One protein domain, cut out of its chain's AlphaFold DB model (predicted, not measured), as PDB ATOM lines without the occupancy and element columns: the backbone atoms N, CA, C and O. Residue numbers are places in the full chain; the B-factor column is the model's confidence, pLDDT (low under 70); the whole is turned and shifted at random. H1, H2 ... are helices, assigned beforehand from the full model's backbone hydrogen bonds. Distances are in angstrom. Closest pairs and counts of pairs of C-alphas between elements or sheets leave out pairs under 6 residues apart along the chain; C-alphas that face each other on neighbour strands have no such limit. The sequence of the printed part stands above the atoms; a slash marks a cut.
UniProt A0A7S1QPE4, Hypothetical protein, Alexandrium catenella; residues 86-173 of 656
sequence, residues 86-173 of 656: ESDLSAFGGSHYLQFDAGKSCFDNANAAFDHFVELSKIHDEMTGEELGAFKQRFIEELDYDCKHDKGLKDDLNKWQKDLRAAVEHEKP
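AT A GLANCE: This is residues 86 to 173 of the 656 residues of the protein "Hypothetical protein" of Alexandrium catenella (UniProt A0A7S1QPE4). Three crossed helices make this domain: the longest, H3, lies along the length of the model, and H1 and H4 both cross it steeply, the three centres forming a triangle. The short helix H2 sits at one end, between the end of H1 and the beginning of H3, while H4 folds back along H3 as the second arm of a helical hairpin. Residues 86 to 105 have no named element, and part of this stretch, residues 90 to 98, runs past H1 and H4 on the side away from H3. The printed part has 88 residues with four named helices, in the order H1, H2, H3, H4, and no named strand; its class is all helix. It is compact, with a radius of gyration of the C-alphas of 12.2 A and spans of 35 by 24 by 21 A.

IN THESE COORDINATES: H3, residues 129 to 149, is 30.3 A long from first to last C-alpha, from Gly 129 at (-50.620, -47.042, -19.800) to His 149. H1, residues 106 to 121, is 22.0 A long and begins at C-alpha 106, (-44.151, -35.271, -39.124). H4, residues 157 to 171, is 20.9 A long and ends at C-alpha 171, (-40.628, -50.149, -31.492). H2 is residues 123 to 126, 5.7 A long.

HOW THE PARTS SIT: H3 touches H1, with the C-alphas of Ala 110 and Ile 140 closest at 5.5 A. They run opposite ways at a steep tilt of 43 degrees. With its residues 135 to 143 alone, H3 touches H4; the closest C-alphas are those of Phe 139 and Glu 171, 5.5 A apart. H3 and H4 form a helical hairpin, running opposite ways at a steep tilt of 41 degrees. H1 and H4 only just touch, with 3 pairs of C-alphas within 8 A, through residues 110 to 114 of H1 and 164 to 168 of H4. Their closest C-alphas are those of Ala 113 and Leu 164, 7.9 A apart; they run the same way at a steep tilt of 67 degrees, only just short of about perpendicular. The helix packing is mostly crossed: of these 3 pairs, 0 are at a shallow tilt. H2 is close to H1 but not clearly touching, with the C-alphas of Val 118 and His 124 closest at 6.3 A. It is likewise close to H3 but not clearly touching, with those of His 124 and Leu 132 closest at 6.6 A. H2 and H4 are apart. In H1, H3 and H4 every O i to N i+4 pair is within hydrogen-bond range; H2 is too short for such a pair.

THE WHOLE: The C-alphas farthest apart are those of Asp 125 and Lys 151, at 35.8 A. The first and last printed C-alphas, of Glu 86 and Pro 173, are 9.5 A apart. The printed part has no cut. The links H1 to H2 and H2 to H3 are tight, and H3 to H4, with 7 residues, is short. The mean pLDDT of the printed part is 94.3, and no printed residue is under 70.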
ATOM      1  N   GLU A  86     -46.978 -60.405 -29.607       95.69
ATOM      2  CA  GLU A  86     -46.112 -61.473 -30.128       95.69
ATOM      3  C   GLU A  86     -46.230 -61.662 -31.651       95.69
ATOM      4  O   GLU A  86     -45.432 -62.391 -32.241       95.69
ATOM      5  N   SER A  87     -47.226 -61.043 -32.287       95.19
ATOM      6  CA  SER A  87     -47.470 -61.131 -33.730       95.19
ATOM      7  C   SER A  87     -46.623 -60.118 -34.505       95.19
ATOM      8  O   SER A  87     -46.067 -59.184 -33.928       95.19
ATOM      9  N   ASP A  88     -46.532 -60.296 -35.823       96.81
ATOM     10  CA  ASP A  88     -45.947 -59.300 -36.726       96.81
ATOM     11  C   ASP A  88     -46.919 -58.121 -36.884       96.81
ATOM     12  O   ASP A  88     -47.947 -58.222 -37.563       96.81
ATOM     13  N   LEU A  89     -46.604 -57.003 -36.228       97.12
ATOM     14  CA  LEU A  89     -47.437 -55.805 -36.231       97.12
ATOM     15  C   LEU A  89     -47.331 -55.030 -37.540       97.12
ATOM     16  O   LEU A  89     -48.173 -54.172 -37.785       97.12
ATOM     17  N   SER A  90     -46.343 -55.320 -38.392       96.94
ATOM     18  CA  SER A  90     -46.174 -54.694 -39.709       96.94
ATOM     19  C   SER A  90     -47.088 -55.308 -40.779       96.94
ATOM     20  O   SER A  90     -47.357 -54.681 -41.810       96.94
ATOM     21  N   ALA A  91     -47.603 -56.515 -40.524       96.75
ATOM     22  CA  ALA A  91     -48.382 -57.313 -41.466       96.75
ATOM     23  C   ALA A  91     -49.894 -57.016 -41.466       96.75
ATOM     24  O   ALA A  91     -50.648 -57.650 -42.208       96.75
ATOM     25  N   PHE A  92     -50.375 -56.058 -40.664       95.31
ATOM     26  CA  PHE A  92     -51.806 -55.760 -40.593       95.31
ATOM     27  C   PHE A  92     -52.315 -55.144 -41.910       95.31
ATOM     28  O   PHE A  92     -51.565 -54.605 -42.735       95.31
ATOM     29  N   GLY A  93     -53.633 -55.206 -42.123       94.38
ATOM     30  CA  GLY A  93     -54.274 -54.619 -43.302       94.38
ATOM     31  C   GLY A  93     -54.053 -53.105 -43.395       94.38
ATOM     32  O   GLY A  93     -53.954 -52.429 -42.374       94.38
ATOM     33  N   GLY A  94     -54.014 -52.562 -44.618       92.31
ATOM     34  CA  GLY A  94     -53.723 -51.144 -44.892       92.31
ATOM     35  C   GLY A  94     -54.558 -50.128 -44.107       92.31
ATOM     36  O   GLY A  94     -54.059 -49.055 -43.798       92.31
ATOM     37  N   SER A  95     -55.778 -50.485 -43.697       95.25
ATOM     38  CA  SER A  95     -56.629 -49.636 -42.856       95.25
ATOM     39  C   SER A  95     -56.025 -49.290 -41.491       95.25
ATOM     40  O   SER A  95     -56.458 -48.312 -40.896       95.25
ATOM     41  N   HIS A  96     -55.050 -50.059 -40.995       97.12
ATOM     42  CA  HIS A  96     -54.382 -49.817 -39.710       97.12
ATOM     43  C   HIS A  96     -53.294 -48.737 -39.779       97.12
ATOM     44  O   HIS A  96     -52.817 -48.299 -38.738       97.12
ATOM     45  N   TYR A  97     -52.913 -48.287 -40.978       96.75
ATOM     46  CA  TYR A  97     -51.786 -47.380 -41.186       96.75
ATOM     47  C   TYR A  97     -52.279 -46.131 -41.916       96.75
ATOM     48  O   TYR A  97     -52.673 -46.198 -43.083       96.75
ATOM     49  N   LEU A  98     -52.268 -44.980 -41.241       95.38
ATOM     50  CA  LEU A  98     -52.716 -43.718 -41.835       95.38
ATOM     51  C   LEU A  98     -51.784 -43.246 -42.957       95.38
ATOM     52  O   LEU A  98     -50.569 -43.436 -42.906       95.38
ATOM     53  N   GLN A  99     -52.361 -42.603 -43.971       93.31
ATOM     54  CA  GLN A  99     -51.598 -41.898 -45.003       93.31
ATOM     55  C   GLN A  99     -50.993 -40.607 -44.447       93.31
ATOM     56  O   GLN A  99     -51.525 -40.038 -43.493       93.31
ATOM     57  N   PHE A 100     -49.900 -40.150 -45.058       93.31
ATOM     58  CA  PHE A 100     -49.264 -38.897 -44.673       93.31
ATOM     59  C   PHE A 100     -50.170 -37.709 -45.021       93.31
ATOM     60  O   PHE A 100     -50.609 -37.560 -46.163       93.31
ATOM     61  N   ASP A 101     -50.438 -36.857 -44.037       93.69
ATOM     62  CA  ASP A 101     -51.177 -35.610 -44.190       93.69
ATOM     63  C   ASP A 101     -50.190 -34.448 -44.334       93.69
ATOM     64  O   ASP A 101     -49.520 -34.050 -43.374       93.69
ATOM     65  N   ALA A 102     -50.117 -33.882 -45.542       92.00
ATOM     66  CA  ALA A 102     -49.240 -32.758 -45.862       92.00
ATOM     67  C   ALA A 102     -49.571 -31.473 -45.074       92.00
ATOM     68  O   ALA A 102     -48.738 -30.570 -45.008       92.00
ATOM     69  N   GLY A 103     -50.762 -31.379 -44.471       93.69
ATOM     70  CA  GLY A 103     -51.154 -30.276 -43.594       93.69
ATOM     71  C   GLY A 103     -50.610 -30.379 -42.165       93.69
ATOM     72  O   GLY A 103     -50.770 -29.436 -41.390       93.69
ATOM     73  N   LYS A 104     -49.974 -31.498 -41.798       93.62
ATOM     74  CA  LYS A 104     -49.476 -31.776 -40.444       93.62
ATOM     75  C   LYS A 104     -47.955 -31.873 -40.405       93.62
ATOM     76  O   LYS A 104     -47.299 -32.226 -41.386       93.62
ATOM     77  N   SER A 105     -47.373 -31.599 -39.236       92.62
ATOM     78  CA  SER A 105     -45.955 -31.890 -39.012       92.62
ATOM     79  C   SER A 105     -45.705 -33.405 -39.042       92.62
ATOM     80  O   SER A 105     -46.638 -34.202 -38.929       92.62
ATOM     81  N   CYS A 106     -44.448 -33.836 -39.190       91.25
ATOM     82  CA  CYS A 106     -44.151 -35.271 -39.124       91.25
ATOM     83  C   CYS A 106     -44.477 -35.851 -37.741       91.25
ATOM     84  O   CYS A 106     -45.085 -36.911 -37.652       91.25
ATOM     85  N   PHE A 107     -44.160 -35.107 -36.680       93.94
ATOM     86  CA  PHE A 107     -44.525 -35.466 -35.315       93.94
ATOM     87  C   PHE A 107     -46.040 -35.681 -35.165       93.94
ATOM     88  O   PHE A 107     -46.466 -36.702 -34.632       93.94
ATOM     89  N   ASP A 108     -46.864 -34.766 -35.686       95.88
ATOM     90  CA  ASP A 108     -48.327 -34.881 -35.598       95.88
ATOM     91  C   ASP A 108     -48.872 -36.036 -36.451       95.88
ATOM     92  O   ASP A 108     -49.822 -36.707 -36.044       95.88
ATOM     93  N   ASN A 109     -48.264 -36.295 -37.615       95.75
ATOM     94  CA  ASN A 109     -48.573 -37.463 -38.442       95.75
ATOM     95  C   ASN A 109     -48.254 -38.771 -37.708       95.75
ATOM     96  O   ASN A 109     -49.108 -39.651 -37.650       95.75
ATOM     97  N   ALA A 110     -47.061 -38.889 -37.117       96.44
ATOM     98  CA  ALA A 110     -46.651 -40.059 -36.345       96.44
ATOM     99  C   ALA A 110     -47.565 -40.269 -35.127       96.44
ATOM    100  O   ALA A 110     -48.057 -41.369 -34.893       96.44
ATOM    101  N   ASN A 111     -47.872 -39.202 -34.391       97.75
ATOM    102  CA  ASN A 111     -48.757 -39.257 -33.231       97.75
ATOM    103  C   ASN A 111     -50.164 -39.763 -33.611       97.75
ATOM    104  O   ASN A 111     -50.654 -40.730 -33.026       97.75
ATOM    105  N   ALA A 112     -50.774 -39.179 -34.651       97.94
ATOM    106  CA  ALA A 112     -52.083 -39.606 -35.144       97.94
ATOM    107  C   ALA A 112     -52.068 -41.038 -35.705       97.94
ATOM    108  O   ALA A 112     -53.012 -41.796 -35.487       97.94
ATOM    109  N   ALA A 113     -51.002 -41.418 -36.416       97.75
ATOM    110  CA  ALA A 113     -50.816 -42.765 -36.939       97.75
ATOM    111  C   ALA A 113     -50.758 -43.818 -35.829       97.75
ATOM    112  O   ALA A 113     -51.405 -44.857 -35.948       97.75
ATOM    113  N   PHE A 114     -50.019 -43.541 -34.753       98.44
ATOM    114  CA  PHE A 114     -49.917 -44.445 -33.614       98.44
ATOM    115  C   PHE A 114     -51.269 -44.634 -32.923       98.44
ATOM    116  O   PHE A 114     -51.696 -45.767 -32.714       98.44
ATOM    117  N   ASP A 115     -51.970 -43.538 -32.617       98.38
ATOM    118  CA  ASP A 115     -53.277 -43.604 -31.950       98.38
ATOM    119  C   ASP A 115     -54.303 -44.365 -32.795       98.38
ATOM    120  O   ASP A 115     -55.043 -45.205 -32.281       98.38
ATOM    121  N   HIS A 116     -54.295 -44.140 -34.111       98.44
ATOM    122  CA  HIS A 116     -55.137 -44.873 -35.054       98.44
ATOM    123  C   HIS A 116     -54.808 -46.370 -35.097       98.44
ATOM    124  O   HIS A 116     -55.715 -47.204 -35.050       98.44
ATOM    125  N   PHE A 117     -53.520 -46.726 -35.146       98.44
ATOM    126  CA  PHE A 117     -53.081 -48.121 -35.113       98.44
ATOM    127  C   PHE A 117     -53.512 -48.811 -33.814       98.44
ATOM    128  O   PHE A 117     -54.060 -49.914 -33.851       98.44
ATOM    129  N   VAL A 118     -53.305 -48.168 -32.663       98.12
ATOM    130  CA  VAL A 118     -53.658 -48.709 -31.342       98.12
ATOM    131  C   VAL A 118     -55.164 -48.903 -31.189       98.12
ATOM    132  O   VAL A 118     -55.597 -49.913 -30.626       98.12
ATOM    133  N   GLU A 119     -55.965 -47.967 -31.697       97.88
ATOM    134  CA  GLU A 119     -57.420 -48.042 -31.613       97.88
ATOM    135  C   GLU A 119     -57.989 -49.162 -32.488       97.88
ATOM    136  O   GLU A 119     -58.876 -49.889 -32.041       97.88
ATOM    137  N   LEU A 120     -57.468 -49.350 -33.705       97.62
ATOM    138  CA  LEU A 120     -57.932 -50.418 -34.596       97.62
ATOM    139  C   LEU A 120     -57.404 -51.803 -34.214       97.62
ATOM    140  O   LEU A 120     -58.147 -52.778 -34.292       97.62
ATOM    141  N   SER A 121     -56.140 -51.899 -33.795       97.31
ATOM    142  CA  SER A 121     -55.516 -53.175 -33.420       97.31
ATOM    143  C   SER A 121     -55.963 -53.690 -32.053       97.31
ATOM    144  O   SER A 121     -55.866 -54.886 -31.803       97.31
ATOM    145  N   LYS A 122     -56.426 -52.795 -31.165       97.38
ATOM    146  CA  LYS A 122     -56.716 -53.091 -29.751       97.38
ATOM    147  C   LYS A 122     -55.503 -53.578 -28.953       97.38
ATOM    148  O   LYS A 122     -55.651 -54.139 -27.876       97.38
ATOM    149  N   ILE A 123     -54.285 -53.282 -29.417       96.38
ATOM    150  CA  ILE A 123     -53.047 -53.688 -28.729       96.38
ATOM    151  C   ILE A 123     -52.912 -53.097 -27.311       96.38
ATOM    152  O   ILE A 123     -52.203 -53.645 -26.468       96.38
ATOM    153  N   HIS A 124     -53.620 -52.002 -27.020       96.44
ATOM    154  CA  HIS A 124     -53.649 -51.401 -25.687       96.44
ATOM    155  C   HIS A 124     -54.265 -52.311 -24.613       96.44
ATOM    156  O   HIS A 124     -53.962 -52.119 -23.441       96.44
ATOM    157  N   ASP A 125     -55.059 -53.321 -24.981       95.75
ATOM    158  CA  ASP A 125     -55.618 -54.294 -24.028       95.75
ATOM    159  C   ASP A 125     -54.536 -55.202 -23.403       95.75
ATOM    160  O   ASP A 125     -54.749 -55.828 -22.362       95.75
ATOM    161  N   GLU A 126     -53.346 -55.258 -24.011       96.62
ATOM    162  CA  GLU A 126     -52.219 -56.106 -23.601       96.62
ATOM    163  C   GLU A 126     -51.090 -55.324 -22.913       96.62
ATOM    164  O   GLU A 126     -50.011 -55.869 -22.641       96.62
ATOM    165  N   MET A 127     -51.319 -54.039 -22.642       95.81
ATOM    166  CA  MET A 127     -50.315 -53.112 -22.131       95.81
ATOM    167  C   MET A 127     -50.898 -52.223 -21.036       95.81
ATOM    168  O   MET A 127     -52.044 -51.790 -21.069       95.81
ATOM    169  N   THR A 128     -50.079 -51.905 -20.044       96.81
ATOM    170  CA  THR A 128     -50.371 -50.811 -19.117       96.81
ATOM    171  C   THR A 128     -50.199 -49.459 -19.813       96.81
ATOM    172  O   THR A 128     -49.498 -49.349 -20.817       96.81
ATOM    173  N   GLY A 129     -50.783 -48.396 -19.250       96.88
ATOM    174  CA  GLY A 129     -50.620 -47.042 -19.800       96.88
ATOM    175  C   GLY A 129     -49.159 -46.578 -19.868       96.88
ATOM    176  O   GLY A 129     -48.791 -45.845 -20.779       96.88
ATOM    177  N   GLU A 130     -48.315 -47.046 -18.945       96.12
ATOM    178  CA  GLU A 130     -46.873 -46.785 -18.949       96.12
ATOM    179  C   GLU A 130     -46.169 -47.487 -20.124       96.12
ATOM    180  O   GLU A 130     -45.428 -46.847 -20.868       96.12
ATOM    181  N   GLU A 131     -46.454 -48.776 -20.342       97.06
ATOM    182  CA  GLU A 131     -45.911 -49.560 -21.465       97.06
ATOM    183  C   GLU A 131     -46.346 -48.993 -22.820       97.06
ATOM    184  O   GLU A 131     -45.519 -48.832 -23.719       97.06
ATOM    185  N   LEU A 132     -47.624 -48.625 -22.948       97.62
ATOM    186  CA  LEU A 132     -48.158 -48.009 -24.159       97.62
ATOM    187  C   LEU A 132     -47.545 -46.623 -24.410       97.62
ATOM    188  O   LEU A 132     -47.223 -46.291 -25.549       97.62
ATOM    189  N   GLY A 133     -47.350 -45.828 -23.355       97.38
ATOM    190  CA  GLY A 133     -46.692 -44.525 -23.439       97.38
ATOM    191  C   GLY A 133     -45.242 -44.633 -23.910       97.38
ATOM    192  O   GLY A 133     -44.834 -43.891 -24.801       97.38
ATOM    193  N   ALA A 134     -44.483 -45.594 -23.375       95.62
ATOM    194  CA  ALA A 134     -43.106 -45.846 -23.798       95.62
ATOM    195  C   ALA A 134     -43.025 -46.342 -25.251       95.62
ATOM    196  O   ALA A 134     -42.150 -45.905 -25.999       95.62
ATOM    197  N   PHE A 135     -43.955 -47.206 -25.674       97.19
ATOM    198  CA  PHE A 135     -44.059 -47.636 -27.071       97.19
ATOM    199  C   PHE A 135     -44.353 -46.448 -27.999       97.19
ATOM    200  O   PHE A 135     -43.630 -46.233 -28.970       97.19
ATOM    201  N   LYS A 136     -45.348 -45.623 -27.654       97.75
ATOM    202  CA  LYS A 136     -45.700 -44.419 -28.417       97.75
ATOM    203  C   LYS A 136     -44.517 -43.473 -28.568       97.75
ATOM    204  O   LYS A 136     -44.280 -42.954 -29.654       97.75
ATOM    205  N   GLN A 137     -43.785 -43.248 -27.480       95.44
ATOM    206  CA  GLN A 137     -42.632 -42.362 -27.483       95.44
ATOM    207  C   GLN A 137     -41.570 -42.836 -28.482       95.44
ATOM    208  O   GLN A 137     -41.205 -42.070 -29.369       95.44
ATOM    209  N   ARG A 138     -41.128 -44.097 -28.386       94.69
ATOM    210  CA  ARG A 138     -40.106 -44.641 -29.293       94.69
ATOM    211  C   ARG A 138     -40.557 -44.637 -30.752       94.69
ATOM    212  O   ARG A 138     -39.799 -44.240 -31.627       94.69
ATOM    213  N   PHE A 139     -41.814 -45.008 -30.998       96.88
ATOM    214  CA  PHE A 139     -42.405 -44.987 -32.335       96.88
ATOM    215  C   PHE A 139     -42.348 -43.589 -32.975       96.88
ATOM    216  O   PHE A 139     -41.971 -43.441 -34.137       96.88
ATOM    217  N   ILE A 140     -42.713 -42.550 -32.215       96.25
ATOM    218  CA  ILE A 140     -42.665 -41.166 -32.698       96.25
ATOM    219  C   ILE A 140     -41.215 -40.717 -32.914       96.25
ATOM    220  O   ILE A 140     -40.940 -40.040 -33.900       96.25
ATOM    221  N   GLU A 141     -40.298 -41.085 -32.016       92.31
ATOM    222  CA  GLU A 141     -38.873 -40.760 -32.138       92.31
ATOM    223  C   GLU A 141     -38.245 -41.373 -33.402       92.31
ATOM    224  O   GLU A 141     -37.516 -40.670 -34.107       92.31
ATOM    225  N   GLU A 142     -38.565 -42.631 -33.733       92.94
ATOM    226  CA  GLU A 142     -38.106 -43.280 -34.969       92.94
ATOM    227  C   GLU A 142     -38.641 -42.559 -36.216       92.94
ATOM    228  O   GLU A 142     -37.854 -42.110 -37.049       92.94
ATOM    229  N   LEU A 143     -39.957 -42.339 -36.319       93.31
ATOM    230  CA  LEU A 143     -40.530 -41.677 -37.499       93.31
ATOM    231  C   LEU A 143     -40.102 -40.211 -37.644       93.31
ATOM    232  O   LEU A 143     -39.897 -39.731 -38.761       93.31
ATOM    233  N   ASP A 144     -39.949 -39.473 -36.541       90.50
ATOM    234  CA  ASP A 144     -39.444 -38.098 -36.586       90.50
ATOM    235  C   ASP A 144     -37.974 -38.055 -37.035       90.50
ATOM    236  O   ASP A 144     -37.572 -37.136 -37.764       90.50
ATOM    237  N   TYR A 145     -37.172 -39.059 -36.659       89.62
ATOM    238  CA  TYR A 145     -35.821 -39.232 -37.185       89.62
ATOM    239  C   TYR A 145     -35.841 -39.516 -38.693       89.62
ATOM    240  O   TYR A 145     -35.156 -38.813 -39.447       89.62
ATOM    241  N   ASP A 146     -36.654 -40.467 -39.151       90.31
ATOM    242  CA  ASP A 146     -36.741 -40.851 -40.565       90.31
ATOM    243  C   ASP A 146     -37.232 -39.687 -41.433       90.31
ATOM    244  O   ASP A 146     -36.651 -39.381 -42.474       90.31
ATOM    245  N   CYS A 147     -38.191 -38.898 -40.953       89.06
ATOM    246  CA  CYS A 147     -38.649 -37.679 -41.624       89.06
ATOM    247  C   CYS A 147     -37.573 -36.608 -41.843       89.06
ATOM    248  O   CYS A 147     -37.750 -35.730 -42.699       89.06
ATOM    249  N   LYS A 148     -36.501 -36.613 -41.043       88.00
ATOM    250  CA  LYS A 148     -35.379 -35.670 -41.167       88.00
ATOM    251  C   LYS A 148     -34.274 -36.209 -42.067       88.00
ATOM    252  O   LYS A 148     -33.604 -35.413 -42.725       88.00
ATOM    253  N   HIS A 149     -34.080 -37.525 -42.096       88.12
ATOM    254  CA  HIS A 149     -32.920 -38.147 -42.735       88.12
ATOM    255  C   HIS A 149     -33.256 -38.865 -44.039       88.12
ATOM    256  O   HIS A 149     -32.383 -38.976 -44.905       88.12
ATOM    257  N   ASP A 150     -34.504 -39.285 -44.228       87.62
ATOM    258  CA  ASP A 150     -34.912 -40.048 -45.391       87.62
ATOM    259  C   ASP A 150     -35.634 -39.190 -46.446       87.62
ATOM    260  O   ASP A 150     -36.807 -38.815 -46.345       87.62
ATOM    261  N   LYS A 151     -34.899 -38.856 -47.513       83.19
ATOM    262  CA  LYS A 151     -35.359 -37.931 -48.560       83.19
ATOM    263  C   LYS A 151     -36.598 -38.469 -49.277       83.19
ATOM    264  O   LYS A 151     -36.589 -39.583 -49.796       83.19
ATOM    265  N   GLY A 152     -37.645 -37.651 -49.357       81.38
ATOM    266  CA  GLY A 152     -38.895 -37.994 -50.044       81.38
ATOM    267  C   GLY A 152     -39.883 -38.811 -49.209       81.38
ATOM    268  O   GLY A 152     -40.917 -39.193 -49.739       81.38
ATOM    269  N   LEU A 153     -39.620 -39.054 -47.915       84.38
ATOM    270  CA  LEU A 153     -40.574 -39.752 -47.039       84.38
ATOM    271  C   LEU A 153     -41.943 -39.053 -46.971       84.38
ATOM    272  O   LEU A 153     -42.977 -39.704 -46.920       84.38
ATOM    273  N   LYS A 154     -41.938 -37.718 -47.013       81.81
ATOM    274  CA  LYS A 154     -43.144 -36.877 -46.954       81.81
ATOM    275  C   LYS A 154     -43.890 -36.794 -48.288       81.81
ATOM    276  O   LYS A 154     -45.057 -36.422 -48.308       81.81
ATOM    277  N   ASP A 155     -43.206 -37.123 -49.381       83.50
ATOM    278  CA  ASP A 155     -43.693 -36.930 -50.751       83.50
ATOM    279  C   ASP A 155     -44.124 -38.258 -51.405       83.50
ATOM    280  O   ASP A 155     -44.876 -38.255 -52.378       83.50
ATOM    281  N   ASP A 156     -43.673 -39.398 -50.865       87.00
ATOM    282  CA  ASP A 156     -43.996 -40.747 -51.338       87.00
ATOM    283  C   ASP A 156     -44.845 -41.509 -50.308       87.00
ATOM    284  O   ASP A 156     -44.355 -42.009 -49.291       87.00
ATOM    285  N   LEU A 157     -46.138 -41.649 -50.614       85.19
ATOM    286  CA  LEU A 157     -47.107 -42.355 -49.770       85.19
ATOM    287  C   LEU A 157     -46.737 -43.827 -49.523       85.19
ATOM    288  O   LEU A 157     -47.009 -44.351 -48.443       85.19
ATOM    289  N   ASN A 158     -46.102 -44.500 -50.488       89.94
ATOM    290  CA  ASN A 158     -45.688 -45.896 -50.313       89.94
ATOM    291  C   ASN A 158     -44.535 -46.001 -49.318       89.94
ATOM    292  O   ASN A 158     -44.461 -46.950 -48.536       89.94
ATOM    293  N   LYS A 159     -43.645 -45.011 -49.346       91.88
ATOM    294  CA  LYS A 159     -42.496 -44.937 -48.458       91.88
ATOM    295  C   LYS A 159     -42.919 -44.652 -47.021       91.88
ATOM    296  O   LYS A 159     -42.548 -45.406 -46.130       91.88
ATOM    297  N   TRP A 160     -43.800 -43.669 -46.822       93.50
ATOM    298  CA  TRP A 160     -44.410 -43.402 -45.517       93.50
ATOM    299  C   TRP A 160     -45.084 -44.646 -44.932       93.50
ATOM    300  O   TRP A 160     -44.848 -45.008 -43.784       93.50
ATOM    301  N   GLN A 161     -45.893 -45.346 -45.731       93.69
ATOM    302  CA  GLN A 161     -46.570 -46.569 -45.294       93.69
ATOM    303  C   GLN A 161     -45.594 -47.677 -44.890       93.69
ATOM    304  O   GLN A 161     -45.848 -48.395 -43.923       93.69
ATOM    305  N   LYS A 162     -44.492 -47.830 -45.627       94.12
ATOM    306  CA  LYS A 162     -43.446 -48.804 -45.313       94.12
ATOM    307  C   LYS A 162     -42.768 -48.481 -43.981       94.12
ATOM    308  O   LYS A 162     -42.630 -49.382 -43.159       94.12
ATOM    309  N   ASP A 163     -42.399 -47.226 -43.756       93.81
ATOM    310  CA  ASP A 163     -41.680 -46.826 -42.545       93.81
ATOM    311  C   ASP A 163     -42.602 -46.825 -41.321       93.81
ATOM    312  O   ASP A 163     -42.207 -47.281 -40.259       93.81
ATOM    313  N   LEU A 164     -43.882 -46.462 -41.476       95.12
ATOM    314  CA  LEU A 164     -44.891 -46.584 -40.415       95.12
ATOM    315  C   LEU A 164     -45.063 -48.044 -39.970       95.12
ATOM    316  O   LEU A 164     -45.118 -48.336 -38.776       95.12
ATOM    317  N   ARG A 165     -45.114 -48.976 -40.933       97.31
ATOM    318  CA  ARG A 165     -45.165 -50.426 -40.677       97.31
ATOM    319  C   ARG A 165     -43.909 -50.936 -39.986       97.31
ATOM    320  O   ARG A 165     -44.014 -51.755 -39.079       97.31
ATOM    321  N   ALA A 166     -42.747 -50.465 -40.425       96.50
ATOM    322  CA  ALA A 166     -41.479 -50.810 -39.805       96.50
ATOM    323  C   ALA A 166     -41.433 -50.294 -38.363       96.50
ATOM    324  O   ALA A 166     -41.178 -51.081 -37.462       96.50
ATOM    325  N   ALA A 167     -41.800 -49.034 -38.127       96.94
ATOM    326  CA  ALA A 167     -41.740 -48.405 -36.815       96.94
ATOM    327  C   ALA A 167     -42.654 -49.074 -35.776       96.94
ATOM    328  O   ALA A 167     -42.242 -49.266 -34.631       96.94
ATOM    329  N   VAL A 168     -43.876 -49.499 -36.140       97.69
ATOM    330  CA  VAL A 168     -44.724 -50.242 -35.181       97.69
ATOM    331  C   VAL A 168     -44.113 -51.589 -34.795       97.69
ATOM    332  O   VAL A 168     -44.266 -52.016 -33.656       97.69
ATOM    333  N   GLU A 169     -43.422 -52.261 -35.717       97.94
ATOM    334  CA  GLU A 169     -42.801 -53.562 -35.464       97.94
ATOM    335  C   GLU A 169     -41.464 -53.425 -34.734       97.94
ATOM    336  O   GLU A 169     -41.196 -54.173 -33.798       97.94
ATOM    337  N   HIS A 170     -40.645 -52.452 -35.126       96.12
ATOM    338  CA  HIS A 170     -39.374 -52.122 -34.499       96.12
ATOM    339  C   HIS A 170     -39.567 -51.708 -33.046       96.12
ATOM    340  O   HIS A 170     -38.877 -52.226 -32.165       96.12
ATOM    341  N   GLU A 171     -40.522 -50.809 -32.790       96.75
ATOM    342  CA  GLU A 171     -40.628 -50.149 -31.492       96.75
ATOM    343  C   GLU A 171     -41.564 -50.835 -30.502       96.75
ATOM    344  O   GLU A 171     -41.616 -50.433 -29.330       96.75
ATOM    345  N   LYS A 172     -42.244 -51.914 -30.915       96.81
ATOM    346  CA  LYS A 172     -43.079 -52.700 -30.002       96.81
ATOM    347  C   LYS A 172     -42.253 -53.208 -28.817       96.81
ATOM    348  O   LYS A 172     -41.079 -53.560 -28.981       96.81
ATOM    349  N   PRO A 173     -42.835 -53.248 -27.609       96.12
ATOM    350  CA  PRO A 173     -42.117 -53.725 -26.437       96.12
ATOM    351  C   PRO A 173     -41.778 -55.210 -26.582       96.12
ATOM    352  O   PRO A 173     -42.619 -56.017 -26.976       96.12
TER     353      PRO A 173